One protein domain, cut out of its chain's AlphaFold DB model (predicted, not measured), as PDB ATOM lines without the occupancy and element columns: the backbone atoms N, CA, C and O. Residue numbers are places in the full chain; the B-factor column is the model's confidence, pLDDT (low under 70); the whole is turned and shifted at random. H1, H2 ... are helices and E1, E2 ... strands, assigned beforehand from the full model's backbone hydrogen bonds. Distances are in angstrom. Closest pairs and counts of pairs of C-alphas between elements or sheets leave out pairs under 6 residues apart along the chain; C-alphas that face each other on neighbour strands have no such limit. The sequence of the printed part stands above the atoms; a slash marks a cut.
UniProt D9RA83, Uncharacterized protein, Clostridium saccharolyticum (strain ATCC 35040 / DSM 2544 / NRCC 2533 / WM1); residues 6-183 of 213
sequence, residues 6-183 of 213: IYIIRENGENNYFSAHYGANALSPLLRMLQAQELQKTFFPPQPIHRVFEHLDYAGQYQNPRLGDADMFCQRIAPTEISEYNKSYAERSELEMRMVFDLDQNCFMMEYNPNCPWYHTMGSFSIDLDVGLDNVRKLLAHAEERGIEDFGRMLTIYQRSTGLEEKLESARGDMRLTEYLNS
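What this domain is: This is residues 6 to 183 of the 213 residues of an uncharacterized protein of Clostridium saccharolyticum (strain ATCC 35040 / DSM 2544 / NRCC 2533 / WM1) (UniProt D9RA83). A twisted sheet of five strands has helices over both faces, with the short H2 on one face, over E1, and H3 over the opposite face, while H1 packs on H2 and grazes the sheet. From the end of E5 a tail of three helices begins: H4 leads away across H1, H5 folds back on H4 at a steep angle, and H6 runs as an arm toward one end of the longest span. The printed part has 178 residues with six named helices and five named strands, in the order E1 E2 H1 H2 H3 E3 E4 E5 H4 H5 H6; the sheet runs E2 E1 E3 E4 E5 and is mixed. The class is mixed, helices and strands, and the whole is compact, with a radius of gyration of the C-alphas of 17.0 A and spans of 60 by 46 by 31 A.

Where its parts are: Of the sheet, E1 is residues 6 to 11, beginning at C-alpha 6 at (-37.206, -41.749, -20.994), and is 16.2 A long. E2, residues 14 to 20, is 19.7 A long. E3, residues 97 to 102, measures 16.1 A, E4, residues 107 to 112, 16.6 A, and E5, residues 124 to 128, 13.8 A. H1 is residues 28 to 40, 17.9 A, and H2 residues 49 to 54, 8.5 A. H3, residues 82 to 91, is 14.2 A long and begins at C-alpha 82 at (-45.824, -39.137, -25.232). H4 is residues 129 to 145, 24.5 A, and H5 residues 151 to 161, 15.2 A. H6, the longest helix, is residues 164 to 181, 25.7 A, ending at C-alpha 181 at (-38.565, -69.631, -4.497).

How they stand to each other: E1 and E3 are parallel inner strands, 5 degrees between directions, with N 8 and O 99 2.8 A apart, within hydrogen-bond range. The edge strand E2 is antiparallel to E1 in a hairpin, with N 9 and O 16 at 2.9 A. E3, E4 and E5 form a meander, each strand the antiparallel neighbour of the one before; N 100 and O 109 are 2.8 A apart, and N 110 and O 125 2.8 A. H2 is on the sheet at a height of 9.4 A, over E1 and only just not over E2, with 2 of its C-alphas falling there; its line and that of E1 stand at 17 degrees on the local plane, along the strands. H3, on the opposite face at a height of 10.0 A, lies over E3 and only just over E2 and E1, with 3 C-alphas each; it runs slantwise to the strands, at 46 degrees to E3 on the local plane. H1 only grazes the sheet, with residues 29 to 33, and H4 only grazes it, with residues 129 to 133. H1 and H2 touch, closest at the C-alphas of Ala 36 and Phe 53, 5.3 A, at a steep tilt of 61 degrees, opposite ways. Residues 30 to 34 of H1 touch residues 132 to 136 of H4, closest at the C-alphas of Leu 30 and Leu 133, 6.0 A, about perpendicular at 86 degrees. H4 and H5 touch at the C-alphas of Leu 139 and Tyr 158, 6.7 A, at a steep tilt of 59 degrees, opposite ways. H5 and H6 are close but not clearly touching, closest at the C-alphas of Gln 159 and Glu 165, 5.0 A. H5 and H6 are not on the sheet. In H1, H2, H3, H4, H5 and H6 every O i to N i+4 pair is within hydrogen-bond range.

The domain as a whole: The two C-alphas farthest apart are those of Phe 44 and Ser 183, 60.9 A. The printed part has no cut. Two links are long: H2 to H3, residues 55 to 81, and E4 to E5, with 11 residues; in the first, residues 75 to 76 pair antiparallel with residues 18 to 19 of E2. The mean pLDDT of the printed part is 92.1, that of H6 is 82, and no printed residue is under 70.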
ATOM      1  N   ILE A   6     -36.415 -42.980 -20.875       96.31
ATOM      2  CA  ILE A   6     -37.206 -41.749 -20.994       96.31
ATOM      3  C   ILE A   6     -36.617 -40.715 -20.037       96.31
ATOM      4  O   ILE A   6     -36.362 -41.019 -18.875       96.31
ATOM      5  N   TYR A   7     -36.463 -39.488 -20.507       97.81
ATOM      6  CA  TYR A   7     -36.078 -38.327 -19.723       97.81
ATOM      7  C   TYR A   7     -37.245 -37.351 -19.667       97.81
ATOM      8  O   TYR A   7     -37.850 -37.034 -20.691       97.81
ATOM      9  N   ILE A   8     -37.541 -36.860 -18.472       98.06
ATOM     10  CA  ILE A   8     -38.536 -35.824 -18.227       98.06
ATOM     11  C   ILE A   8     -37.816 -34.681 -17.523       98.06
ATOM     12  O   ILE A   8     -37.290 -34.871 -16.430       98.06
ATOM     13  N   ILE A   9     -37.776 -33.509 -18.149       98.31
ATOM     14  CA  ILE A   9     -37.237 -32.286 -17.551       98.31
ATOM     15  C   ILE A   9     -38.412 -31.357 -17.276       98.31
ATOM     16  O   ILE A   9     -39.027 -30.844 -18.214       98.31
ATOM     17  N   ARG A  10     -38.732 -31.168 -15.996       98.25
ATOM     18  CA  ARG A  10     -39.695 -30.172 -15.538       98.25
ATOM     19  C   ARG A  10     -38.972 -28.859 -15.276       98.25
ATOM     20  O   ARG A  10     -38.061 -28.816 -14.453       98.25
ATOM     21  N   GLU A  11     -39.371 -27.824 -16.001       97.31
ATOM     22  CA  GLU A  11     -38.803 -26.480 -15.916       97.31
ATOM     23  C   GLU A  11     -39.929 -25.457 -16.096       97.31
ATOM     24  O   GLU A  11     -40.653 -25.501 -17.093       97.31
ATOM     25  N   ASN A  12     -40.074 -24.528 -15.149       95.50
ATOM     26  CA  ASN A  12     -41.095 -23.478 -15.148       95.50
ATOM     27  C   ASN A  12     -42.537 -24.016 -15.249       95.50
ATOM     28  O   ASN A  12     -43.383 -23.436 -15.930       95.50
ATOM     29  N   GLY A  13     -42.827 -25.136 -14.582       94.88
ATOM     30  CA  GLY A  13     -44.138 -25.786 -14.591       94.88
ATOM     31  C   GLY A  13     -44.441 -26.618 -15.843       94.88
ATOM     32  O   GLY A  13     -45.514 -27.219 -15.922       94.88
ATOM     33  N   GLU A  14     -43.516 -26.703 -16.803       96.25
ATOM     34  CA  GLU A  14     -43.686 -27.470 -18.040       96.25
ATOM     35  C   GLU A  14     -42.836 -28.745 -18.040       96.25
ATOM     36  O   GLU A  14     -41.647 -28.715 -17.734       96.25
ATOM     37  N   ASN A  15     -43.430 -29.878 -18.435       97.19
ATOM     38  CA  ASN A  15     -42.707 -31.139 -18.611       97.19
ATOM     39  C   ASN A  15     -42.216 -31.280 -20.060       97.19
ATOM     40  O   ASN A  15     -43.019 -31.317 -20.996       97.19
ATOM     41  N   ASN A  16     -40.909 -31.449 -20.232       97.94
ATOM     42  CA  ASN A  16     -40.259 -31.707 -21.512       97.94
ATOM     43  C   ASN A  16     -39.792 -33.164 -21.578       97.94
ATOM     44  O   ASN A  16     -39.105 -33.628 -20.671       97.94
ATOM     45  N   TYR A  17     -40.161 -33.874 -22.644       97.94
ATOM     46  CA  TYR A  17     -39.955 -35.317 -22.772       97.94
ATOM     47  C   TYR A  17     -38.903 -35.637 -23.831       97.94
ATOM     48  O   TYR A  17     -38.964 -35.129 -24.954       97.94
ATOM     49  N   PHE A  18     -37.979 -36.528 -23.483       97.25
ATOM     50  CA  PHE A  18     -36.924 -36.999 -24.370       97.25
ATOM     51  C   PHE A  18     -36.733 -38.511 -24.240       97.25
ATOM     52  O   PHE A  18     -37.011 -39.097 -23.194       97.25
ATOM     53  N   SER A  19     -36.238 -39.147 -25.291       95.56
ATOM     54  CA  SER A  19     -35.769 -40.531 -25.285       95.56
ATOM     55  C   SER A  19     -34.250 -40.551 -25.442       95.56
ATOM     56  O   SER A  19     -33.677 -39.669 -26.073       95.56
ATOM     57  N   ALA A  20     -33.572 -41.534 -24.860       94.56
ATOM     58  CA  ALA A  20     -32.140 -41.751 -25.063       94.56
ATOM     59  C   ALA A  20     -31.880 -43.214 -25.415       94.56
ATOM     60  O   ALA A  20     -32.489 -44.106 -24.820       94.56
ATOM     61  N   HIS A  21     -30.958 -43.458 -26.349       87.75
ATOM     62  CA  HIS A  21     -30.571 -44.811 -26.765       87.75
ATOM     63  C   HIS A  21     -29.473 -45.422 -25.894       87.75
ATOM     64  O   HIS A  21     -29.481 -46.637 -25.700       87.75
ATOM     65  N   TYR A  22     -28.566 -44.587 -25.373       86.12
ATOM     66  CA  TYR A  22     -27.476 -44.978 -24.477       86.12
ATOM     67  C   TYR A  22     -27.405 -44.014 -23.288       86.12
ATOM     68  O   TYR A  22     -26.544 -43.142 -23.201       86.12
ATOM     69  N   GLY A  23     -28.360 -44.142 -22.369       87.00
ATOM     70  CA  GLY A  23     -28.478 -43.225 -21.233       87.00
ATOM     71  C   GLY A  23     -29.151 -43.809 -19.998       87.00
ATOM     72  O   GLY A  23     -29.356 -43.081 -19.031       87.00
ATOM     73  N   ALA A  24     -29.509 -45.091 -19.986       89.44
ATOM     74  CA  ALA A  24     -30.182 -45.693 -18.838       89.44
ATOM     75  C   ALA A  24     -29.160 -46.176 -17.790       89.44
ATOM     76  O   ALA A  24     -28.941 -47.366 -17.584       89.44
ATOM     77  N   ASN A  25     -28.470 -45.241 -17.138       90.56
ATOM     78  CA  ASN A  25     -27.572 -45.534 -16.017       90.56
ATOM     79  C   ASN A  25     -27.568 -44.390 -14.997       90.56
ATOM     80  O   ASN A  25     -28.124 -43.330 -15.245       90.56
ATOM     81  N   ALA A  26     -26.931 -44.611 -13.846       89.75
ATOM     82  CA  ALA A  26     -26.971 -43.668 -12.728       89.75
ATOM     83  C   ALA A  26     -26.104 -42.406 -12.914       89.75
ATOM     84  O   ALA A  26     -26.335 -41.420 -12.221       89.75
ATOM     85  N   LEU A  27     -25.110 -42.428 -13.812       93.94
ATOM     86  CA  LEU A  27     -24.146 -41.329 -13.970       93.94
ATOM     87  C   LEU A  27     -24.489 -40.404 -15.144       93.94
ATOM     88  O   LEU A  27     -24.476 -39.186 -14.990       93.94
ATOM     89  N   SER A  28     -24.810 -40.969 -16.310       94.06
ATOM     90  CA  SER A  28     -25.046 -40.204 -17.547       94.06
ATOM     91  C   SER A  28     -26.091 -39.092 -17.394       94.06
ATOM     92  O   SER A  28     -25.811 -37.989 -17.855       94.06
ATOM     93  N   PRO A  29     -27.250 -39.310 -16.734       95.00
ATOM     94  CA  PRO A  29     -28.255 -38.266 -16.568       95.00
ATOM     95  C   PRO A  29     -27.692 -37.030 -15.861       95.00
ATOM     96  O   PRO A  29     -27.789 -35.919 -16.381       95.00
ATOM     97  N   LEU A  30     -27.089 -37.222 -14.686       96.88
ATOM     98  CA  LEU A  30     -26.574 -36.126 -13.866       96.88
ATOM     99  C   LEU A  30     -25.344 -35.478 -14.502       96.88
ATOM    100  O   LEU A  30     -25.206 -34.261 -14.435       96.88
ATOM    101  N   LEU A  31     -24.497 -36.259 -15.181       96.81
ATOM    102  CA  LEU A  31     -23.377 -35.729 -15.957       96.81
ATOM    103  C   LEU A  31     -23.854 -34.786 -17.068       96.81
ATOM    104  O   LEU A  31     -23.347 -33.675 -17.189       96.81
ATOM    105  N   ARG A  32     -24.864 -35.191 -17.847       97.06
ATOM    106  CA  ARG A  32     -25.422 -34.347 -18.915       97.06
ATOM    107  C   ARG A  32     -26.155 -33.135 -18.370       97.06
ATOM    108  O   ARG A  32     -26.042 -32.061 -18.947       97.06
ATOM    109  N   MET A  33     -26.859 -33.280 -17.250       97.88
ATOM    110  CA  MET A  33     -27.508 -32.145 -16.598       97.88
ATOM    111  C   MET A  33     -26.480 -31.129 -16.083       97.88
ATOM    112  O   MET A  33     -26.651 -29.932 -16.297       97.88
ATOM    113  N   LEU A  34     -25.379 -31.593 -15.477       97.81
ATOM    114  CA  LEU A  34     -24.278 -30.729 -15.050       97.81
ATOM    115  C   LEU A  34     -23.707 -29.936 -16.232       97.81
ATOM    116  O   LEU A  34     -23.633 -28.710 -16.169       97.81
ATOM    117  N   GLN A  35     -23.381 -30.626 -17.325       97.31
ATOM    118  CA  GLN A  35     -22.853 -29.999 -18.539       97.31
ATOM    119  C   GLN A  35     -23.852 -29.010 -19.151       97.31
ATOM    120  O   GLN A  35     -23.471 -27.904 -19.530       97.31
ATOM    121  N   ALA A  36     -25.142 -29.360 -19.193       97.25
ATOM    122  CA  ALA A  36     -26.189 -28.458 -19.660       97.25
ATOM    123  C   ALA A  36     -26.255 -27.182 -18.806       97.25
ATOM    124  O   ALA A  36     -26.349 -26.091 -19.362       97.25
ATOM    125  N   GLN A  37     -26.169 -27.289 -17.474       96.00
ATOM    126  CA  GLN A  37     -26.210 -26.129 -16.575       96.00
ATOM    127  C   GLN A  37     -24.969 -25.244 -16.708       96.00
ATOM    128  O   GLN A  37     -25.056 -24.021 -16.594       96.00
ATOM    129  N   GLU A  38     -23.802 -25.842 -16.930       95.56
ATOM    130  CA  GLU A  38     -22.565 -25.101 -17.173       95.56
ATOM    131  C   GLU A  38     -22.625 -24.349 -18.502       95.56
ATOM    132  O   GLU A  38     -22.349 -23.149 -18.537       95.56
ATOM    133  N   LEU A  39     -23.089 -25.009 -19.565       95.62
ATOM    134  CA  LEU A  39     -23.302 -24.391 -20.872       95.62
ATOM    135  C   LEU A  39     -24.379 -23.305 -20.830       95.62
ATOM    136  O   LEU A  39     -24.196 -22.253 -21.441       95.62
ATOM    137  N   GLN A  40     -25.462 -23.503 -20.072       95.06
ATOM    138  CA  GLN A  40     -26.548 -22.529 -19.933       95.06
ATOM    139  C   GLN A  40     -26.028 -21.137 -19.536       95.06
ATOM    140  O   GLN A  40     -26.467 -20.130 -20.091       95.06
ATOM    141  N   LYS A  41     -25.043 -21.089 -18.628       93.88
ATOM    142  CA  LYS A  41     -24.411 -19.853 -18.128       93.88
ATOM    143  C   LYS A  41     -23.641 -19.083 -19.203       93.88
ATOM    144  O   LYS A  41     -23.352 -17.906 -19.008       93.88
ATOM    145  N   THR A  42     -23.288 -19.737 -20.309       93.94
ATOM    146  CA  THR A  42     -22.521 -19.135 -21.410       93.94
ATOM    147  C   THR A  42     -23.406 -18.495 -22.483       93.94
ATOM    148  O   THR A  42     -22.912 -17.698 -23.280       93.94
ATOM    149  N   PHE A  43     -24.713 -18.796 -22.512       92.31
ATOM    150  CA  PHE A  43     -25.619 -18.246 -23.520       92.31
ATOM    151  C   PHE A  43     -26.096 -16.834 -23.176       92.31
ATOM    152  O   PHE A  43     -26.527 -16.546 -22.059       92.31
ATOM    153  N   PHE A  44     -26.106 -15.973 -24.194       89.88
ATOM    154  CA  PHE A  44     -26.738 -14.662 -24.145       89.88
ATOM    155  C   PHE A  44     -27.596 -14.461 -25.408       89.88
ATOM    156  O   PHE A  44     -27.034 -14.366 -26.502       89.88
ATOM    157  N   PRO A  45     -28.940 -14.408 -25.306       88.94
ATOM    158  CA  PRO A  45     -29.751 -14.462 -24.085       88.94
ATOM    159  C   PRO A  45     -29.781 -15.860 -23.427       88.94
ATOM    160  O   PRO A  45     -29.516 -16.853 -24.114       88.94
ATOM    161  N   PRO A  46     -30.144 -15.950 -22.129       89.12
ATOM    162  CA  PRO A  46     -30.291 -17.224 -21.431       89.12
ATOM    163  C   PRO A  46     -31.243 -18.170 -22.169       89.12
ATOM    164  O   PRO A  46     -32.357 -17.786 -22.529       89.12
ATOM    165  N   GLN A  47     -30.797 -19.404 -22.388       93.75
ATOM    166  CA  GLN A  47     -31.621 -20.472 -22.952       93.75
ATOM    167  C   GLN A  47     -32.234 -21.301 -21.822       93.75
ATOM    168  O   GLN A  47     -31.562 -21.523 -20.814       93.75
ATOM    169  N   PRO A  48     -33.470 -21.801 -21.964       95.62
ATOM    170  CA  PRO A  48     -34.022 -22.752 -21.007       95.62
ATOM    171  C   PRO A  48     -33.225 -24.065 -21.046       95.62
ATOM    172  O   PRO A  48     -32.734 -24.489 -22.100       95.62
ATOM    173  N   ILE A  49     -33.065 -24.713 -19.898       97.25
ATOM    174  CA  ILE A  49     -32.132 -25.834 -19.737       97.25
ATOM    175  C   ILE A  49     -32.542 -27.049 -20.566       97.25
ATOM    176  O   ILE A  49     -31.675 -27.727 -21.111       97.25
ATOM    177  N   HIS A  50     -33.846 -27.288 -20.756       96.75
ATOM    178  CA  HIS A  50     -34.330 -28.398 -21.574       96.75
ATOM    179  C   HIS A  50     -33.885 -28.245 -23.036       96.75
ATOM    180  O   HIS A  50     -33.641 -29.245 -23.706       96.75
ATOM    181  N   ARG A  51     -33.720 -27.004 -23.526       95.81
ATOM    182  CA  ARG A  51     -33.178 -26.727 -24.866       95.81
ATOM    183  C   ARG A  51     -31.687 -26.977 -24.939       95.81
ATOM    184  O   ARG A  51     -31.229 -27.526 -25.936       95.81
ATOM    185  N   VAL A  52     -30.935 -26.593 -23.909       96.88
ATOM    186  CA  VAL A  52     -29.495 -26.876 -23.857       96.88
ATOM    187  C   VAL A  52     -29.265 -28.386 -23.815       96.88
ATOM    188  O   VAL A  52     -28.495 -28.908 -24.614       96.88
ATOM    189  N   PHE A  53     -30.008 -29.088 -22.957       97.06
ATOM    190  CA  PHE A  53     -29.956 -30.538 -22.801       97.06
ATOM    191  C   PHE A  53     -30.293 -31.283 -24.102       97.06
ATOM    192  O   PHE A  53     -29.575 -32.203 -24.486       97.06
ATOM    193  N   GLU A  54     -31.328 -30.837 -24.827       96.31
ATOM    194  CA  GLU A  54     -31.721 -31.369 -26.143       96.31
ATOM    195  C   GLU A  54     -30.575 -31.338 -27.175       96.31
ATOM    196  O   GLU A  54     -30.573 -32.143 -28.110       96.31
ATOM    197  N   HIS A  55     -29.617 -30.420 -27.018       97.06
ATOM    198  CA  HIS A  55     -28.518 -30.165 -27.955       97.06
ATOM    199  C   HIS A  55     -27.160 -30.706 -27.474       97.06
ATOM    200  O   HIS A  55     -26.134 -30.357 -28.055       97.06
ATOM    201  N   LEU A  56     -27.134 -31.573 -26.457       97.25
ATOM    202  CA  LEU A  56     -25.912 -32.271 -26.052       97.25
ATOM    203  C   LEU A  56     -25.712 -33.571 -26.836       97.25
ATOM    204  O   LEU A  56     -26.626 -34.392 -26.947       97.25
ATOM    205  N   ASP A  57     -24.496 -33.789 -27.327       95.31
ATOM    206  CA  ASP A  57     -24.062 -35.092 -27.837       95.31
ATOM    207  C   ASP A  57     -23.607 -36.046 -26.707       95.31
ATOM    208  O   ASP A  57     -23.639 -35.722 -25.514       95.31
ATOM    209  N   TYR A  58     -23.146 -37.247 -27.070       91.06
ATOM    210  CA  TYR A  58     -22.590 -38.221 -26.119       91.06
ATOM    211  C   TYR A  58     -21.217 -37.845 -25.532       91.06
ATOM    212  O   TYR A  58     -20.735 -38.534 -24.632       91.06
ATOM    213  N   ALA A  59     -20.575 -36.768 -25.974       91.56
ATOM    214  CA  ALA A  59     -19.426 -36.185 -25.283       91.56
ATOM    215  C   ALA A  59     -19.856 -35.057 -24.323       91.56
ATOM    216  O   ALA A  59     -19.099 -34.681 -23.427       91.56
ATOM    217  N   GLY A  60     -21.098 -34.579 -24.434       92.94
ATOM    218  CA  GLY A  60     -21.613 -33.439 -23.681       92.94
ATOM    219  C   GLY A  60     -21.258 -32.106 -24.320       92.94
ATOM    220  O   GLY A  60     -21.319 -31.077 -23.652       92.94
ATOM    221  N   GLN A  61     -20.853 -32.127 -25.589       95.19
ATOM    222  CA  GLN A  61     -20.613 -30.925 -26.366       95.19
ATOM    223  C   GLN A  61     -21.943 -30.393 -26.888       95.19
ATOM    224  O   GLN A  61     -22.843 -31.155 -27.255       95.19
ATOM    225  N   TYR A  62     -22.062 -29.069 -26.915       96.50
ATOM    226  CA  TYR A  62     -23.235 -28.396 -27.453       96.50
ATOM    227  C   TYR A  62     -23.179 -28.367 -28.980       96.50
ATOM    228  O   TYR A  62     -22.238 -27.824 -29.560       96.50
ATOM    229  N   GLN A  63     -24.206 -28.911 -29.627       97.00
ATOM    230  CA  GLN A  63     -24.282 -29.026 -31.080       97.00
ATOM    231  C   GLN A  63     -25.314 -28.047 -31.642       97.00
ATOM    232  O   GLN A  63     -26.515 -28.215 -31.438       97.00
ATOM    233  N   ASN A  64     -24.850 -27.025 -32.364       92.69
ATOM    234  CA  ASN A  64     -25.710 -26.091 -33.092       92.69
ATOM    235  C   ASN A  64     -25.077 -25.730 -34.456       92.69
ATOM    236  O   ASN A  64     -24.070 -25.016 -34.471       92.69
ATOM    237  N   PRO A  65     -25.625 -26.196 -35.598       93.69
ATOM    238  CA  PRO A  65     -26.861 -26.971 -35.726       93.69
ATOM    239  C   PRO A  65     -26.770 -28.358 -35.069       93.69
ATOM    240  O   PRO A  65     -25.684 -28.901 -34.878       93.69
ATOM    241  N   ARG A  66     -27.928 -28.914 -34.705       94.81
ATOM    242  CA  ARG A  66     -28.039 -30.223 -34.051       94.81
ATOM    243  C   ARG A  66     -27.571 -31.346 -34.986       94.81
ATOM    244  O   ARG A  66     -27.858 -31.302 -36.183       94.81
ATOM    245  N   LEU A  67     -26.883 -32.349 -34.440       94.88
ATOM    246  CA  LEU A  67     -26.532 -33.571 -35.176       94.88
ATOM    247  C   LEU A  67     -27.769 -34.470 -35.353       94.88
ATOM    248  O   LEU A  67     -28.845 -34.190 -34.817       94.88
ATOM    249  N   GLY A  68     -27.621 -35.558 -36.114       93.62
ATOM    250  CA  GLY A  68     -28.665 -36.579 -36.219       93.62
ATOM    251  C   GLY A  68     -28.925 -37.256 -34.871       93.62
ATOM    252  O   GLY A  68     -28.013 -37.394 -34.062       93.62
ATOM    253  N   ASP A  69     -30.157 -37.718 -34.633       91.19
ATOM    254  CA  ASP A  69     -30.579 -38.277 -33.334       91.19
ATOM    255  C   ASP A  69     -29.705 -39.443 -32.833       91.19
ATOM    256  O   ASP A  69     -29.593 -39.650 -31.629       91.19
ATOM    257  N   ALA A  70     -29.046 -40.177 -33.737       89.19
ATOM    258  CA  ALA A  70     -28.115 -41.250 -33.386       89.19
ATOM    259  C   ALA A  70     -26.840 -40.755 -32.674       89.19
ATOM    260  O   ALA A  70     -26.269 -41.498 -31.878       89.19
ATOM    261  N   ASP A  71     -26.424 -39.515 -32.943       93.12
ATOM    262  CA  ASP A  71     -25.221 -38.889 -32.381       93.12
ATOM    263  C   ASP A  71     -25.552 -37.942 -31.212       93.12
ATOM    264  O   ASP A  71     -24.666 -37.506 -30.472       93.12
ATOM    265  N   MET A  72     -26.839 -37.643 -31.019       95.31
ATOM    266  CA  MET A  72     -27.335 -36.846 -29.902       95.31
ATOM    267  C   MET A  72     -27.562 -37.727 -28.673       95.31
ATOM    268  O   MET A  72     -28.004 -38.871 -28.776       95.31
ATOM    269  N   PHE A  73     -27.310 -37.178 -27.482       95.56
ATOM    270  CA  PHE A  73     -27.528 -37.910 -26.233       95.56
ATOM    271  C   PHE A  73     -28.995 -38.321 -26.052       95.56
ATOM    272  O   PHE A  73     -29.299 -39.430 -25.608       95.56
ATOM    273  N   CYS A  74     -29.905 -37.416 -26.399       95.69
ATOM    274  CA  CYS A  74     -31.337 -37.647 -26.342       95.69
ATOM    275  C   CYS A  74     -32.029 -37.135 -27.605       95.69
ATOM    276  O   CYS A  74     -31.502 -36.259 -28.278       95.69
ATOM    277  N   GLN A  75     -33.232 -37.619 -27.883       95.25
ATOM    278  CA  GLN A  75     -34.146 -37.148 -28.920       95.25
ATOM    279  C   GLN A  75     -35.415 -36.610 -28.255       95.25
ATOM    280  O   GLN A  75     -35.919 -37.207 -27.306       95.25
ATOM    281  N   ARG A  76     -35.955 -35.486 -28.736       95.56
ATOM    282  CA  ARG A  76     -37.224 -34.950 -28.223       95.56
ATOM    283  C   ARG A  76     -38.387 -35.854 -28.628       95.56
ATOM    284  O   ARG A  76     -38.545 -36.157 -29.805       95.56
ATOM    285  N   ILE A  77     -39.222 -36.225 -27.661       96.25
ATOM    286  CA  ILE A  77     -40.458 -36.973 -27.916       96.25
ATOM    287  C   ILE A  77     -41.537 -35.967 -28.321       96.25
ATOM    288  O   ILE A  77     -41.778 -34.983 -27.609       96.25
ATOM    289  N   ALA A  78     -42.191 -36.190 -29.463       94.00
ATOM    290  CA  ALA A  78     -43.256 -35.301 -29.904       94.00
ATOM    291  C   ALA A  78     -44.463 -35.394 -28.949       94.00
ATOM    292  O   ALA A  78     -44.773 -36.484 -28.465       94.00
ATOM    293  N   PRO A  79     -45.213 -34.299 -28.706       93.88
ATOM    294  CA  PRO A  79     -46.376 -34.331 -27.817       93.88
ATOM    295  C   PRO A  79     -47.406 -35.416 -28.157       93.88
ATOM    296  O   PRO A  79     -48.029 -35.988 -27.266       93.88
ATOM    297  N   THR A  80     -47.552 -35.732 -29.445       94.88
ATOM    298  CA  THR A  80     -48.438 -36.785 -29.957       94.88
ATOM    299  C   THR A  80     -47.979 -38.202 -29.603       94.88
ATOM    300  O   THR A  80     -48.807 -39.105 -29.560       94.88
ATOM    301  N   GLU A  81     -46.691 -38.402 -29.322       94.56
ATOM    302  CA  GLU A  81     -46.067 -39.710 -29.063       94.56
ATOM    303  C   GLU A  81     -45.901 -40.003 -27.564       94.56
ATOM    304  O   GLU A  81     -45.693 -41.151 -27.175       94.56
ATOM    305  N   ILE A  82     -46.036 -38.995 -26.688       94.00
ATOM    306  CA  ILE A  82     -45.824 -39.137 -25.232       94.00
ATOM    307  C   ILE A  82     -46.675 -40.271 -24.639       94.00
ATOM    308  O   ILE A  82     -46.196 -41.046 -23.811       94.00
ATOM    309  N   SER A  83     -47.938 -40.381 -25.064       92.69
ATOM    310  CA  SER A  83     -48.850 -41.430 -24.585       92.69
ATOM    311  C   SER A  83     -48.339 -42.833 -24.929       92.69
ATOM    312  O   SER A  83     -48.375 -43.734 -24.091       92.69
ATOM    313  N   GLU A  84     -47.791 -43.009 -26.133       92.50
ATOM    314  CA  GLU A  84     -47.237 -44.283 -26.585       92.50
ATOM    315  C   GLU A  84     -45.963 -44.648 -25.820       92.50
ATOM    316  O   GLU A  84     -45.836 -45.782 -25.362       92.50
ATOM    317  N   TYR A  85     -45.065 -43.687 -25.587       92.25
ATOM    318  CA  TYR A  85     -43.871 -43.903 -24.763       92.25
ATOM    319  C   TYR A  85     -44.223 -44.289 -23.324       92.25
ATOM    320  O   TYR A  85     -43.643 -45.228 -22.776       92.25
ATOM    321  N   ASN A  86     -45.198 -43.609 -22.715       91.19
ATOM    322  CA  ASN A  86     -45.652 -43.933 -21.362       91.19
ATOM    323  C   ASN A  86     -46.280 -45.325 -21.287       91.19
ATOM    324  O   ASN A  86     -45.990 -46.071 -20.351       91.19
ATOM    325  N   LYS A  87     -47.090 -45.692 -22.285       90.75
ATOM    326  CA  LYS A  87     -47.663 -47.034 -22.395       90.75
ATOM    327  C   LYS A  87     -46.574 -48.092 -22.585       90.75
ATOM    328  O   LYS A  87     -46.571 -49.092 -21.878       90.75
ATOM    329  N   SER A  88     -45.619 -47.849 -23.483       88.62
ATOM    330  CA  SER A  88     -44.486 -48.747 -23.724       88.62
ATOM    331  C   SER A  88     -43.658 -48.958 -22.456       88.62
ATOM    332  O   SER A  88     -43.351 -50.092 -22.113       88.62
ATOM    333  N   TYR A  89     -43.377 -47.900 -21.692       88.56
ATOM    334  CA  TYR A  89     -42.689 -48.025 -20.405       88.56
ATOM    335  C   TYR A  89     -43.496 -48.846 -19.383       88.56
ATOM    336  O   TYR A  89     -42.942 -49.702 -18.702       88.56
ATOM    337  N   ALA A  90     -44.807 -48.615 -19.288       86.50
ATOM    338  CA  ALA A  90     -45.665 -49.293 -18.316       86.50
ATOM    339  C   ALA A  90     -45.932 -50.773 -18.643       86.50
ATOM    340  O   ALA A  90     -46.202 -51.551 -17.729       86.50
ATOM    341  N   GLU A  91     -45.873 -51.162 -19.918       87.19
ATOM    342  CA  GLU A  91     -46.297 -52.492 -20.384       87.19
ATOM    343  C   GLU A  91     -45.165 -53.339 -20.985       87.19
ATOM    344  O   GLU A  91     -45.333 -54.544 -21.168       87.19
ATOM    345  N   ARG A  92     -44.023 -52.738 -21.346       84.44
ATOM    346  CA  ARG A  92     -42.935 -53.409 -22.078       84.44
ATOM    347  C   ARG A  92     -41.588 -53.187 -21.411       84.44
ATOM    348  O   ARG A  92     -41.402 -52.259 -20.634       84.44
ATOM    349  N   SER A  93     -40.619 -54.023 -21.771       80.56
ATOM    350  CA  SER A  93     -39.240 -53.979 -21.270       80.56
ATOM    351  C   SER A  93     -38.278 -53.156 -22.137       80.56
ATOM    352  O   SER A  93     -37.094 -53.074 -21.820       80.56
ATOM    353  N   GLU A  94     -38.760 -52.558 -23.235       85.25
ATOM    354  CA  GLU A  94     -37.925 -51.869 -24.234       85.25
ATOM    355  C   GLU A  94     -37.266 -50.585 -23.703       85.25
ATOM    356  O   GLU A  94     -36.223 -50.172 -24.208       85.25
ATOM    357  N   LEU A  95     -37.887 -49.941 -22.714       88.94
ATOM    358  CA  LEU A  95     -37.397 -48.732 -22.059       88.94
ATOM    359  C   LEU A  95     -37.016 -49.098 -20.632       88.94
ATOM    360  O   LEU A  95     -37.876 -49.406 -19.820       88.94
ATOM    361  N   GLU A  96     -35.731 -49.095 -20.322       91.56
ATOM    362  CA  GLU A  96     -35.216 -49.710 -19.098       91.56
ATOM    363  C   GLU A  96     -35.371 -48.798 -17.881       91.56
ATOM    364  O   GLU A  96     -35.524 -49.284 -16.760       91.56
ATOM    365  N   MET A  97     -35.325 -47.479 -18.086       93.44
ATOM    366  CA  MET A  97     -35.361 -46.498 -17.002       93.44
ATOM    367  C   MET A  97     -36.124 -45.230 -17.390       93.44
ATOM    368  O   MET A  97     -36.175 -44.844 -18.560       93.44
ATOM    369  N   ARG A  98     -36.696 -44.562 -16.391       95.44
ATOM    370  CA  ARG A  98     -37.256 -43.217 -16.496       95.44
ATOM    371  C   ARG A  98     -36.472 -42.297 -15.568       95.44
ATOM    372  O   ARG A  98     -36.329 -42.566 -14.381       95.44
ATOM    373  N   MET A  99     -35.966 -41.213 -16.133       96.62
ATOM    374  CA  MET A  99     -35.200 -40.181 -15.452       96.62
ATOM    375  C   MET A  99     -36.066 -38.930 -15.367       96.62
ATOM    376  O   MET A  99     -36.560 -38.457 -16.389       96.62
ATOM    377  N   VAL A 100     -36.256 -38.391 -14.169       97.94
ATOM    378  CA  VAL A 100     -37.056 -37.187 -13.943       97.94
ATOM    379  C   VAL A 100     -36.186 -36.142 -13.264       97.94
ATOM    380  O   VAL A 100     -35.738 -36.333 -12.136       97.94
ATOM    381  N   PHE A 101     -35.956 -35.039 -13.964       98.38
ATOM    382  CA  PHE A 101     -35.363 -33.824 -13.429       98.38
ATOM    383  C   PHE A 101     -36.486 -32.844 -13.121       98.38
ATOM    384  O   PHE A 101     -37.084 -32.293 -14.042       98.38
ATOM    385  N   ASP A 102     -36.780 -32.638 -11.843       98.00
ATOM    386  CA  ASP A 102     -37.675 -31.581 -11.390       98.00
ATOM    387  C   ASP A 102     -36.844 -30.380 -10.941       98.00
ATOM    388  O   ASP A 102     -36.336 -30.333  -9.819       98.00
ATOM    389  N   LEU A 103     -36.653 -29.434 -11.857       97.44
ATOM    390  CA  LEU A 103     -35.823 -28.254 -11.615       97.44
ATOM    391  C   LEU A 103     -36.547 -27.214 -10.770       97.44
ATOM    392  O   LEU A 103     -35.900 -26.444 -10.065       97.44
ATOM    393  N   ASP A 104     -37.879 -27.240 -10.794       97.06
ATOM    394  CA  ASP A 104     -38.714 -26.366  -9.979       97.06
ATOM    395  C   ASP A 104     -38.650 -26.771  -8.494       97.06
ATOM    396  O   ASP A 104     -38.833 -25.931  -7.613       97.06
ATOM    397  N   GLN A 105     -38.372 -28.053  -8.210       97.31
ATOM    398  CA  GLN A 105     -38.325 -28.617  -6.854       97.31
ATOM    399  C   GLN A 105     -36.941 -29.118  -6.417       97.31
ATOM    400  O   GLN A 105     -36.832 -29.714  -5.349       97.31
ATOM    401  N   ASN A 106     -35.888 -28.886  -7.208       97.75
ATOM    402  CA  ASN A 106     -34.531 -29.381  -6.937       97.75
ATOM    403  C   ASN A 106     -34.472 -30.905  -6.702       97.75
ATOM    404  O   ASN A 106     -33.825 -31.373  -5.768       97.75
ATOM    405  N   CYS A 107     -35.137 -31.699  -7.540       97.88
ATOM    406  CA  CYS A 107     -35.201 -33.150  -7.369       97.88
ATOM    407  C   CYS A 107     -34.742 -33.883  -8.632       97.88
ATOM    408  O   CYS A 107     -35.169 -33.582  -9.746       97.88
ATOM    409  N   PHE A 108     -33.909 -34.904  -8.447       97.81
ATOM    410  CA  PHE A 108     -33.624 -35.910  -9.458       97.81
ATOM    411  C   PHE A 108     -34.182 -37.257  -9.006       97.81
ATOM    412  O   PHE A 108     -33.894 -37.721  -7.904       97.81
ATOM    413  N   MET A 109     -34.963 -37.898  -9.870       96.81
ATOM    414  CA  MET A 109     -35.497 -39.234  -9.645       96.81
ATOM    415  C   MET A 109     -35.134 -40.161 -10.800       96.81
ATOM    416  O   MET A 109     -35.220 -39.807 -11.974       96.81
ATOM    417  N   MET A 110     -34.770 -41.380 -10.437       94.06
ATOM    418  CA  MET A 110     -34.423 -42.466 -11.329       94.06
ATOM    419  C   MET A 110     -35.331 -43.653 -11.023       94.06
ATOM    420  O   MET A 110     -35.292 -44.198  -9.925       94.06
ATOM    421  N   GLU A 111     -36.148 -44.048 -11.988       93.88
ATOM    422  CA  GLU A 111     -37.109 -45.145 -11.879       93.88
ATOM    423  C   GLU A 111     -36.693 -46.275 -12.826       93.88
ATOM    424  O   GLU A 111     -36.535 -46.070 -14.034       93.88
ATOM    425  N   TYR A 112     -36.503 -47.472 -12.282       90.62
ATOM    426  CA  TYR A 112     -36.235 -48.669 -13.068       90.62
ATOM    427  C   TYR A 112     -37.544 -49.300 -13.532       90.62
ATOM    428  O   TYR A 112     -38.489 -49.426 -12.755       90.62
ATOM    429  N   ASN A 113     -37.597 -49.720 -14.796       90.00
ATOM    430  CA  ASN A 113     -38.806 -50.314 -15.346       90.00
ATOM    431  C   ASN A 113     -39.068 -51.697 -14.712       90.00
ATOM    432  O   ASN A 113     -38.245 -52.604 -14.894       90.00
ATOM    433  N   PRO A 114     -40.221 -51.899 -14.044       85.62
ATOM    434  CA  PRO A 114     -40.571 -53.171 -13.417       85.62
ATOM    435  C   PRO A 114     -40.773 -54.315 -14.423       85.62
ATOM    436  O   PRO A 114     -40.701 -55.480 -14.059       85.62
ATOM    437  N   ASN A 115     -41.003 -54.015 -15.700       86.62
ATOM    438  CA  ASN A 115     -41.140 -55.020 -16.752       86.62
ATOM    439  C   ASN A 115     -39.791 -55.435 -17.352       86.62
ATOM    440  O   ASN A 115     -39.737 -56.375 -18.144       86.62
ATOM    441  N   CYS A 116     -38.694 -54.745 -17.019       83.00
ATOM    442  CA  CYS A 116     -37.366 -55.149 -17.458       83.00
ATOM    443  C   CYS A 116     -36.877 -56.321 -16.589       83.00
ATOM    444  O   CYS A 116     -36.683 -56.126 -15.386       83.00
ATOM    445  N   PRO A 117     -36.592 -57.512 -17.159       76.12
ATOM    446  CA  PRO A 117     -36.218 -58.681 -16.361       76.12
ATOM    447  C   PRO A 117     -34.954 -58.476 -15.516       76.12
ATOM    448  O   PRO A 117     -34.703 -59.228 -14.590       76.12
ATOM    449  N   TRP A 118     -34.131 -57.475 -15.838       73.38
ATOM    450  CA  TRP A 118     -32.855 -57.236 -15.160       73.38
ATOM    451  C   TRP A 118     -32.972 -56.183 -14.051       73.38
ATOM    452  O   TRP A 118     -32.027 -56.004 -13.281       73.38
ATOM    453  N   TYR A 119     -34.108 -55.475 -13.983       75.19
ATOM    454  CA  TYR A 119     -34.314 -54.345 -13.078       75.19
ATOM    455  C   TYR A 119     -35.664 -54.358 -12.345       75.19
ATOM    456  O   TYR A 119     -35.991 -53.383 -11.672       75.19
ATOM    457  N   HIS A 120     -36.442 -55.441 -12.428       74.62
ATOM    458  CA  HIS A 120     -37.820 -55.443 -11.933       74.62
ATOM    459  C   HIS A 120     -37.975 -55.267 -10.410       74.62
ATOM    460  O   HIS A 120     -39.046 -54.893  -9.940       74.62
ATOM    461  N   THR A 121     -36.914 -55.506  -9.634       78.25
ATOM    462  CA  THR A 121     -36.864 -55.295  -8.174       78.25
ATOM    463  C   THR A 121     -36.190 -53.984  -7.762       78.25
ATOM    464  O   THR A 121     -36.135 -53.670  -6.578       78.25
ATOM    465  N   MET A 122     -35.659 -53.210  -8.713       80.81
ATOM    466  CA  MET A 122     -34.786 -52.067  -8.413       80.81
ATOM    467  C   MET A 122     -35.549 -50.823  -7.943       80.81
ATOM    468  O   MET A 122     -34.968 -49.971  -7.278       80.81
ATOM    469  N   GLY A 123     -36.841 -50.712  -8.268       86.19
ATOM    470  CA  GLY A 123     -37.703 -49.621  -7.808       86.19
ATOM    471  C   GLY A 123     -37.263 -48.238  -8.298       86.19
ATOM    472  O   GLY A 123     -36.831 -48.068  -9.441       86.19
ATOM    473  N   SER A 124     -37.405 -47.232  -7.434       91.06
ATOM    474  CA  SER A 124     -37.030 -45.848  -7.719       91.06
ATOM    475  C   SER A 124     -36.082 -45.278  -6.665       91.06
ATOM    476  O   SER A 124     -36.134 -45.621  -5.484       91.06
ATOM    477  N   PHE A 125     -35.210 -44.377  -7.106       91.31
ATOM    478  CA  PHE A 125     -34.265 -43.654  -6.266       91.31
ATOM    479  C   PHE A 125     -34.410 -42.164  -6.522       91.31
ATOM    480  O   PHE A 125     -34.451 -41.738  -7.675       91.31
ATOM    481  N   SER A 126     -34.450 -41.370  -5.457       94.25
ATOM    482  CA  SER A 126     -34.466 -39.915  -5.535       94.25
ATOM    483  C   SER A 126     -33.329 -39.303  -4.727       94.25
ATOM    484  O   SER A 126     -32.840 -39.886  -3.754       94.25
ATOM    485  N   ILE A 127     -32.893 -38.131  -5.169       95.31
ATOM    486  CA  ILE A 127     -31.895 -37.299  -4.511       95.31
ATOM    487  C   ILE A 127     -32.173 -35.838  -4.861       95.31
ATOM    488  O   ILE A 127     -32.671 -35.546  -5.952       95.31
ATOM    489  N   ASP A 128     -31.817 -34.923  -3.967       97.94
ATOM    490  CA  ASP A 128     -31.786 -33.503  -4.303       97.94
ATOM    491  C   ASP A 128     -30.841 -33.291  -5.491       97.94
ATOM    492  O   ASP A 128     -29.717 -33.812  -5.515       97.94
ATOM    493  N   LEU A 129     -31.297 -32.546  -6.499       97.44
ATOM    494  CA  LEU A 129     -30.554 -32.395  -7.746       97.44
ATOM    495  C   LEU A 129     -29.186 -31.753  -7.488       97.44
ATOM    496  O   LEU A 129     -28.182 -32.272  -7.970       97.44
ATOM    497  N   ASP A 130     -29.119 -30.706  -6.668       97.69
ATOM    498  CA  ASP A 130     -27.851 -30.062  -6.304       97.69
ATOM    499  C   ASP A 130     -26.842 -31.033  -5.675       97.69
ATOM    500  O   ASP A 130     -25.657 -30.995  -6.013       97.69
ATOM    501  N   VAL A 131     -27.305 -31.943  -4.810       96.88
ATOM    502  CA  VAL A 131     -26.455 -32.967  -4.181       96.88
ATOM    503  C   VAL A 131     -25.985 -33.982  -5.224       96.88
ATOM    504  O   VAL A 131     -24.808 -34.343  -5.256       96.88
ATOM    505  N   GLY A 132     -26.879 -34.419  -6.115       96.31
ATOM    506  CA  GLY A 132     -26.530 -35.298  -7.232       96.31
ATOM    507  C   GLY A 132     -25.469 -34.683  -8.151       96.31
ATOM    508  O   GLY A 132     -24.493 -35.343  -8.506       96.31
ATOM    509  N   LEU A 133     -25.614 -33.401  -8.489       97.56
ATOM    510  CA  LEU A 133     -24.659 -32.669  -9.321       97.56
ATOM    511  C   LEU A 133     -23.320 -32.444  -8.609       97.56
ATOM    512  O   LEU A 133     -22.269 -32.557  -9.236       97.56
ATOM    513  N   ASP A 134     -23.333 -32.163  -7.305       97.50
ATOM    514  CA  ASP A 134     -22.115 -32.054  -6.499       97.50
ATOM    515  C   ASP A 134     -21.337 -33.380  -6.443       97.50
ATOM    516  O   ASP A 134     -20.115 -33.393  -6.616       97.50
ATOM    517  N   ASN A 135     -22.034 -34.515  -6.321       96.69
ATOM    518  CA  ASN A 135     -21.409 -35.837  -6.407       96.69
ATOM    519  C   ASN A 135     -20.729 -36.063  -7.765       96.69
ATOM    520  O   ASN A 135     -19.622 -36.603  -7.812       96.69
ATOM    521  N   VAL A 136     -21.347 -35.618  -8.865       97.44
ATOM    522  CA  VAL A 136     -20.719 -35.684 -10.193       97.44
ATOM    523  C   VAL A 136     -19.481 -34.788 -10.266       97.44
ATOM    524  O   VAL A 136     -18.448 -35.244 -10.748       97.44
ATOM    525  N   ARG A 137     -19.523 -33.554  -9.747       97.56
ATOM    526  CA  ARG A 137     -18.340 -32.668  -9.724       97.56
ATOM    527  C   ARG A 137     -17.178 -33.292  -8.954       97.56
ATOM    528  O   ARG A 137     -16.054 -33.310  -9.451       97.56
ATOM    529  N   LYS A 138     -17.454 -33.857  -7.774       97.69
ATOM    530  CA  LYS A 138     -16.459 -34.575  -6.961       97.69
ATOM    531  C   LYS A 138     -15.884 -35.785  -7.695       97.69
ATOM    532  O   LYS A 138     -14.678 -36.011  -7.636       97.69
ATOM    533  N   LEU A 139     -16.728 -36.542  -8.401       97.62
ATOM    534  CA  LEU A 139     -16.287 -37.663  -9.229       97.62
ATOM    535  C   LEU A 139     -15.345 -37.200 -10.347       97.62
ATOM    536  O   LEU A 139     -14.298 -37.813 -10.524       97.62
ATOM    537  N   LEU A 140     -15.706 -36.143 -11.082       96.81
ATOM    538  CA  LEU A 140     -14.895 -35.620 -12.183       96.81
ATOM    539  C   LEU A 140     -13.541 -35.099 -11.686       96.81
ATOM    540  O   LEU A 140     -12.520 -35.459 -12.261       96.81
ATOM    541  N   ALA A 141     -13.517 -34.353 -10.577       97.44
ATOM    542  CA  ALA A 141     -12.272 -33.897  -9.955       97.44
ATOM    543  C   ALA A 141     -11.381 -35.079  -9.533       97.44
ATOM    544  O   ALA A 141     -10.190 -35.111  -9.832       97.44
ATOM    545  N   HIS A 142     -11.964 -36.105  -8.904       96.81
ATOM    546  CA  HIS A 142     -11.231 -37.316  -8.541       96.81
ATOM    547  C   HIS A 142     -10.699 -38.075  -9.766       96.81
ATOM    548  O   HIS A 142      -9.593 -38.617  -9.733       96.81
ATOM    549  N   ALA A 143     -11.495 -38.150 -10.835       96.25
ATOM    550  CA  ALA A 143     -11.110 -38.805 -12.075       96.25
ATOM    551  C   ALA A 143      -9.932 -38.078 -12.737       96.25
ATOM    552  O   ALA A 143      -8.964 -38.733 -13.117       96.25
ATOM    553  N   GLU A 144      -9.965 -36.745 -12.781       96.75
ATOM    554  CA  GLU A 144      -8.875 -35.904 -13.282       96.75
ATOM    555  C   GLU A 144      -7.588 -36.095 -12.466       96.75
ATOM    556  O   GLU A 144      -6.551 -36.448 -13.027       96.75
ATOM    557  N   GLU A 145      -7.660 -35.988 -11.133       97.25
ATOM    558  CA  GLU A 145      -6.515 -36.195 -10.227       97.25
ATOM    559  C   GLU A 145      -5.843 -37.569 -10.397       97.25
ATOM    560  O   GLU A 145      -4.654 -37.739 -10.117       97.25
ATOM    561  N   ARG A 146      -6.612 -38.578 -10.822       95.44
ATOM    562  CA  ARG A 146      -6.172 -39.974 -10.948       95.44
ATOM    563  C   ARG A 146      -5.938 -40.416 -12.396       95.44
ATOM    564  O   ARG A 146      -5.586 -41.581 -12.589       95.44
ATOM    565  N   GLY A 147      -6.140 -39.542 -13.383       95.69
ATOM    566  CA  GLY A 147      -6.045 -39.884 -14.808       95.69
ATOM    567  C   GLY A 147      -7.036 -40.973 -15.242       95.69
ATOM    568  O   GLY A 147      -6.676 -41.896 -15.971       95.69
ATOM    569  N   ILE A 148      -8.268 -40.934 -14.727       94.94
ATOM    570  CA  ILE A 148      -9.338 -41.882 -15.058       94.94
ATOM    571  C   ILE A 148     -10.183 -41.293 -16.190       94.94
ATOM    572  O   ILE A 148     -11.033 -40.443 -15.953       94.94
ATOM    573  N   GLU A 149      -9.994 -41.795 -17.406       92.62
ATOM    574  CA  GLU A 149     -10.781 -41.374 -18.579       92.62
ATOM    575  C   GLU A 149     -11.908 -42.366 -18.928       92.62
ATOM    576  O   GLU A 149     -12.865 -42.023 -19.619       92.62
ATOM    577  N   ASP A 150     -11.822 -43.606 -18.435       93.75
ATOM    578  CA  ASP A 150     -12.793 -44.660 -18.739       93.75
ATOM    579  C   ASP A 150     -14.148 -44.423 -18.048       93.75
ATOM    580  O   ASP A 150     -14.257 -44.400 -16.815       93.75
ATOM    581  N   PHE A 151     -15.209 -44.309 -18.853       90.88
ATOM    582  CA  PHE A 151     -16.565 -44.058 -18.361       90.88
ATOM    583  C   PHE A 151     -17.102 -45.197 -17.485       90.88
ATOM    584  O   PHE A 151     -17.764 -44.939 -16.478       90.88
ATOM    585  N   GLY A 152     -16.805 -46.456 -17.823       91.38
ATOM    586  CA  GLY A 152     -17.250 -47.612 -17.037       91.38
ATOM    587  C   GLY A 152     -16.671 -47.604 -15.620       91.38
ATOM    588  O   GLY A 152     -17.376 -47.859 -14.635       91.38
ATOM    589  N   ARG A 153     -15.399 -47.227 -15.498       94.06
ATOM    590  CA  ARG A 153     -14.707 -47.054 -14.223       94.06
ATOM    591  C   ARG A 153     -15.271 -45.878 -13.432       94.06
ATOM    592  O   ARG A 153     -15.518 -46.045 -12.238       94.06
ATOM    593  N   MET A 154     -15.535 -44.738 -14.073       95.00
ATOM    594  CA  MET A 154     -16.203 -43.603 -13.419       95.00
ATOM    595  C   MET A 154     -17.596 -43.977 -12.899       95.00
ATOM    596  O   MET A 154     -17.910 -43.697 -11.745       95.00
ATOM    597  N   LEU A 155     -18.402 -44.682 -13.701       93.12
ATOM    598  CA  LEU A 155     -19.721 -45.173 -13.293       93.12
ATOM    599  C   LEU A 155     -19.629 -46.101 -12.072       93.12
ATOM    600  O   LEU A 155     -20.420 -45.968 -11.142       93.12
ATOM    601  N   THR A 156     -18.642 -46.999 -12.045       92.69
ATOM    602  CA  THR A 156     -18.421 -47.912 -10.909       92.69
ATOM    603  C   THR A 156     -18.060 -47.144  -9.635       92.69
ATOM    604  O   THR A 156     -18.611 -47.410  -8.566       92.69
ATOM    605  N   ILE A 157     -17.162 -46.156  -9.734       94.31
ATOM    606  CA  ILE A 157     -16.784 -45.298  -8.598       94.31
ATOM    607  C   ILE A 157     -17.995 -44.500  -8.105       94.31
ATOM    608  O   ILE A 157     -18.229 -44.416  -6.898       94.31
ATOM    609  N   TYR A 158     -18.793 -43.954  -9.024       94.31
ATOM    610  CA  TYR A 158     -20.010 -43.219  -8.693       94.31
ATOM    611  C   TYR A 158     -21.006 -44.091  -7.922       94.31
ATOM    612  O   TYR A 158     -21.488 -43.701  -6.861       94.31
ATOM    613  N   GLN A 159     -21.276 -45.307  -8.405       91.50
ATOM    614  CA  GLN A 159     -22.213 -46.225  -7.751       91.50
ATOM    615  C   GLN A 159     -21.757 -46.619  -6.343       91.50
ATOM    616  O   GLN A 159     -22.576 -46.655  -5.425       91.50
ATOM    617  N   ARG A 160     -20.454 -46.854  -6.160       91.25
ATOM    618  CA  ARG A 160     -19.846 -47.156  -4.855       91.25
ATOM    619  C   ARG A 160     -19.949 -46.000  -3.878       91.25
ATOM    620  O   ARG A 160     -20.418 -46.164  -2.760       91.25
ATOM    621  N   SER A 161     -19.521 -44.821  -4.313       88.88
ATOM    622  CA  SER A 161     -19.443 -43.637  -3.451       88.88
ATOM    623  C   SER A 161     -20.809 -43.085  -3.041       88.88
ATOM    624  O   SER A 161     -20.913 -42.447  -1.999       88.88
ATOM    625  N   THR A 162     -21.859 -43.352  -3.821       87.62
ATOM    626  CA  THR A 162     -23.235 -42.908  -3.535       87.62
ATOM    627  C   THR A 162     -24.075 -43.944  -2.783       87.62
ATOM    628  O   THR A 162     -25.245 -43.689  -2.498       87.62
ATOM    629  N   GLY A 163     -23.522 -45.126  -2.485       84.94
ATOM    630  CA  GLY A 163     -24.265 -46.242  -1.887       84.94
ATOM    631  C   GLY A 163     -25.295 -46.881  -2.830       84.94
ATOM    632  O   GLY A 163     -26.076 -47.733  -2.410       84.94
ATOM    633  N   LEU A 164     -25.317 -46.492  -4.110       85.81
ATOM    634  CA  LEU A 164     -26.183 -47.116  -5.110       85.81
ATOM    635  C   LEU A 164     -25.783 -48.572  -5.359       85.81
ATOM    636  O   LEU A 164     -26.670 -49.393  -5.552       85.81
ATOM    637  N   GLU A 165     -24.491 -48.918  -5.325       86.00
ATOM    638  CA  GLU A 165     -24.036 -50.306  -5.521       86.00
ATOM    639  C   GLU A 165     -24.693 -51.259  -4.508       86.00
ATOM    640  O   GLU A 165     -25.262 -52.267  -4.909       86.00
ATOM    641  N   GLU A 166     -24.712 -50.899  -3.222       85.06
ATOM    642  CA  GLU A 166     -25.324 -51.715  -2.163       85.06
ATOM    643  C   GLU A 166     -26.830 -51.897  -2.371       85.06
ATOM    644  O   GLU A 166     -27.348 -53.009  -2.252       85.06
ATOM    645  N   LYS A 167     -27.539 -50.825  -2.746       83.88
ATOM    646  CA  LYS A 167     -28.980 -50.895  -3.036       83.88
ATOM    647  C   LYS A 167     -29.268 -51.778  -4.252       83.88
ATOM    648  O   LYS A 167     -30.203 -52.576  -4.219       83.88
ATOM    649  N   LEU A 168     -28.451 -51.666  -5.301       82.38
ATOM    650  CA  LEU A 168     -28.575 -52.484  -6.508       82.38
ATOM    651  C   LEU A 168     -28.258 -53.961  -6.226       82.38
ATOM    652  O   LEU A 168     -28.947 -54.838  -6.743       82.38
ATOM    653  N   GLU A 169     -27.248 -54.259  -5.405       84.06
ATOM    654  CA  GLU A 169     -26.923 -55.634  -5.008       84.06
ATOM    655  C   GLU A 169     -27.993 -56.246  -4.101       84.06
ATOM    656  O   GLU A 169     -28.375 -57.397  -4.316       84.06
ATOM    657  N   SER A 170     -28.553 -55.480  -3.158       83.25
ATOM    658  CA  SER A 170     -29.685 -55.934  -2.340       83.25
ATOM    659  C   SER A 170     -30.877 -56.322  -3.217       83.25
ATOM    660  O   SER A 170     -31.379 -57.440  -3.123       83.25
ATOM    661  N   ALA A 171     -31.267 -55.448  -4.150       81.25
ATOM    662  CA  ALA A 171     -32.372 -55.714  -5.068       81.25
ATOM    663  C   ALA A 171     -32.108 -56.925  -5.987       81.25
ATOM    664  O   ALA A 171     -33.031 -57.683  -6.300       81.25
ATOM    665  N   ARG A 172     -30.849 -57.154  -6.401       81.44
ATOM    666  CA  ARG A 172     -30.446 -58.379  -7.127       81.44
ATOM    667  C   ARG A 172     -30.556 -59.625  -6.257       81.44
ATOM    668  O   ARG A 172     -30.932 -60.677  -6.768       81.44
ATOM    669  N   GLY A 173     -30.211 -59.523  -4.976       79.62
ATOM    670  CA  GLY A 173     -30.372 -60.600  -4.002       79.62
ATOM    671  C   GLY A 173     -31.833 -61.027  -3.879       79.62
ATOM    672  O   GLY A 173     -32.139 -62.208  -4.052       79.62
ATOM    673  N   ASP A 174     -32.730 -60.058  -3.698       79.19
ATOM    674  CA  ASP A 174     -34.175 -60.294  -3.590       79.19
ATOM    675  C   ASP A 174     -34.753 -60.927  -4.860       79.19
ATOM    676  O   ASP A 174     -35.582 -61.841  -4.800       79.19
ATOM    677  N   MET A 175     -34.270 -60.487  -6.024       79.50
ATOM    678  CA  MET A 175     -34.630 -61.067  -7.315       79.50
ATOM    679  C   MET A 175     -34.231 -62.543  -7.397       79.50
ATOM    680  O   MET A 175     -35.089 -63.391  -7.633       79.50
ATOM    681  N   ARG A 176     -32.958 -62.868  -7.132       80.88
ATOM    682  CA  ARG A 176     -32.458 -64.256  -7.166       80.88
ATOM    683  C   ARG A 176     -33.193 -65.150  -6.171       80.88
ATOM    684  O   ARG A 176     -33.478 -66.304  -6.481       80.88
ATOM    685  N   LEU A 177     -33.508 -64.627  -4.984       82.12
ATOM    686  CA  LEU A 177     -34.298 -65.347  -3.989       82.12
ATOM    687  C   LEU A 177     -35.709 -65.632  -4.510       82.12
ATOM    688  O   LEU A 177     -36.184 -66.759  -4.399       82.12
ATOM    689  N   THR A 178     -36.365 -64.636  -5.105       81.00
ATOM    690  CA  THR A 178     -37.710 -64.784  -5.676       81.00
ATOM    691  C   THR A 178     -37.722 -65.797  -6.824       81.00
ATOM    692  O   THR A 178     -38.582 -66.677  -6.860       81.00
ATOM    693  N   GLU A 179     -36.743 -65.729  -7.730       82.31
ATOM    694  CA  GLU A 179     -36.562 -66.703  -8.813       82.31
ATOM    695  C   GLU A 179     -36.350 -68.119  -8.267       82.31
ATOM    696  O   GLU A 179     -37.004 -69.060  -8.722       82.31
ATOM    697  N   TYR A 180     -35.498 -68.275  -7.248       81.56
ATOM    698  CA  TYR A 180     -35.302 -69.558  -6.579       81.56
ATOM    699  C   TYR A 180     -36.601 -70.064  -5.947       81.56
ATOM    700  O   TYR A 180     -36.991 -71.195  -6.221       81.56
ATOM    701  N   LEU A 181     -37.318 -69.243  -5.172       83.12
ATOM    702  CA  LEU A 181     -38.565 -69.631  -4.497       83.12
ATOM    703  C   LEU A 181     -39.686 -70.047  -5.463       83.12
ATOM    704  O   LEU A 181     -40.564 -70.817  -5.057       83.12
ATOM    705  N   ASN A 182     -39.648 -69.547  -6.699       83.81
ATOM    706  CA  ASN A 182     -40.567 -69.895  -7.784       83.81
ATOM    707  C   ASN A 182     -40.050 -71.039  -8.674       83.81
ATOM    708  O   ASN A 182     -40.748 -71.473  -9.591       83.81
ATOM    709  N   SER A 183     -38.835 -71.534  -8.429       82.00
ATOM    710  CA  SER A 183     -38.243 -72.615  -9.211       82.00
ATOM    711  C   SER A 183     -38.810 -73.987  -8.812       82.00
ATOM    712  O   SER A 183     -39.142 -74.215  -7.642       82.00
TER     713      SER A 183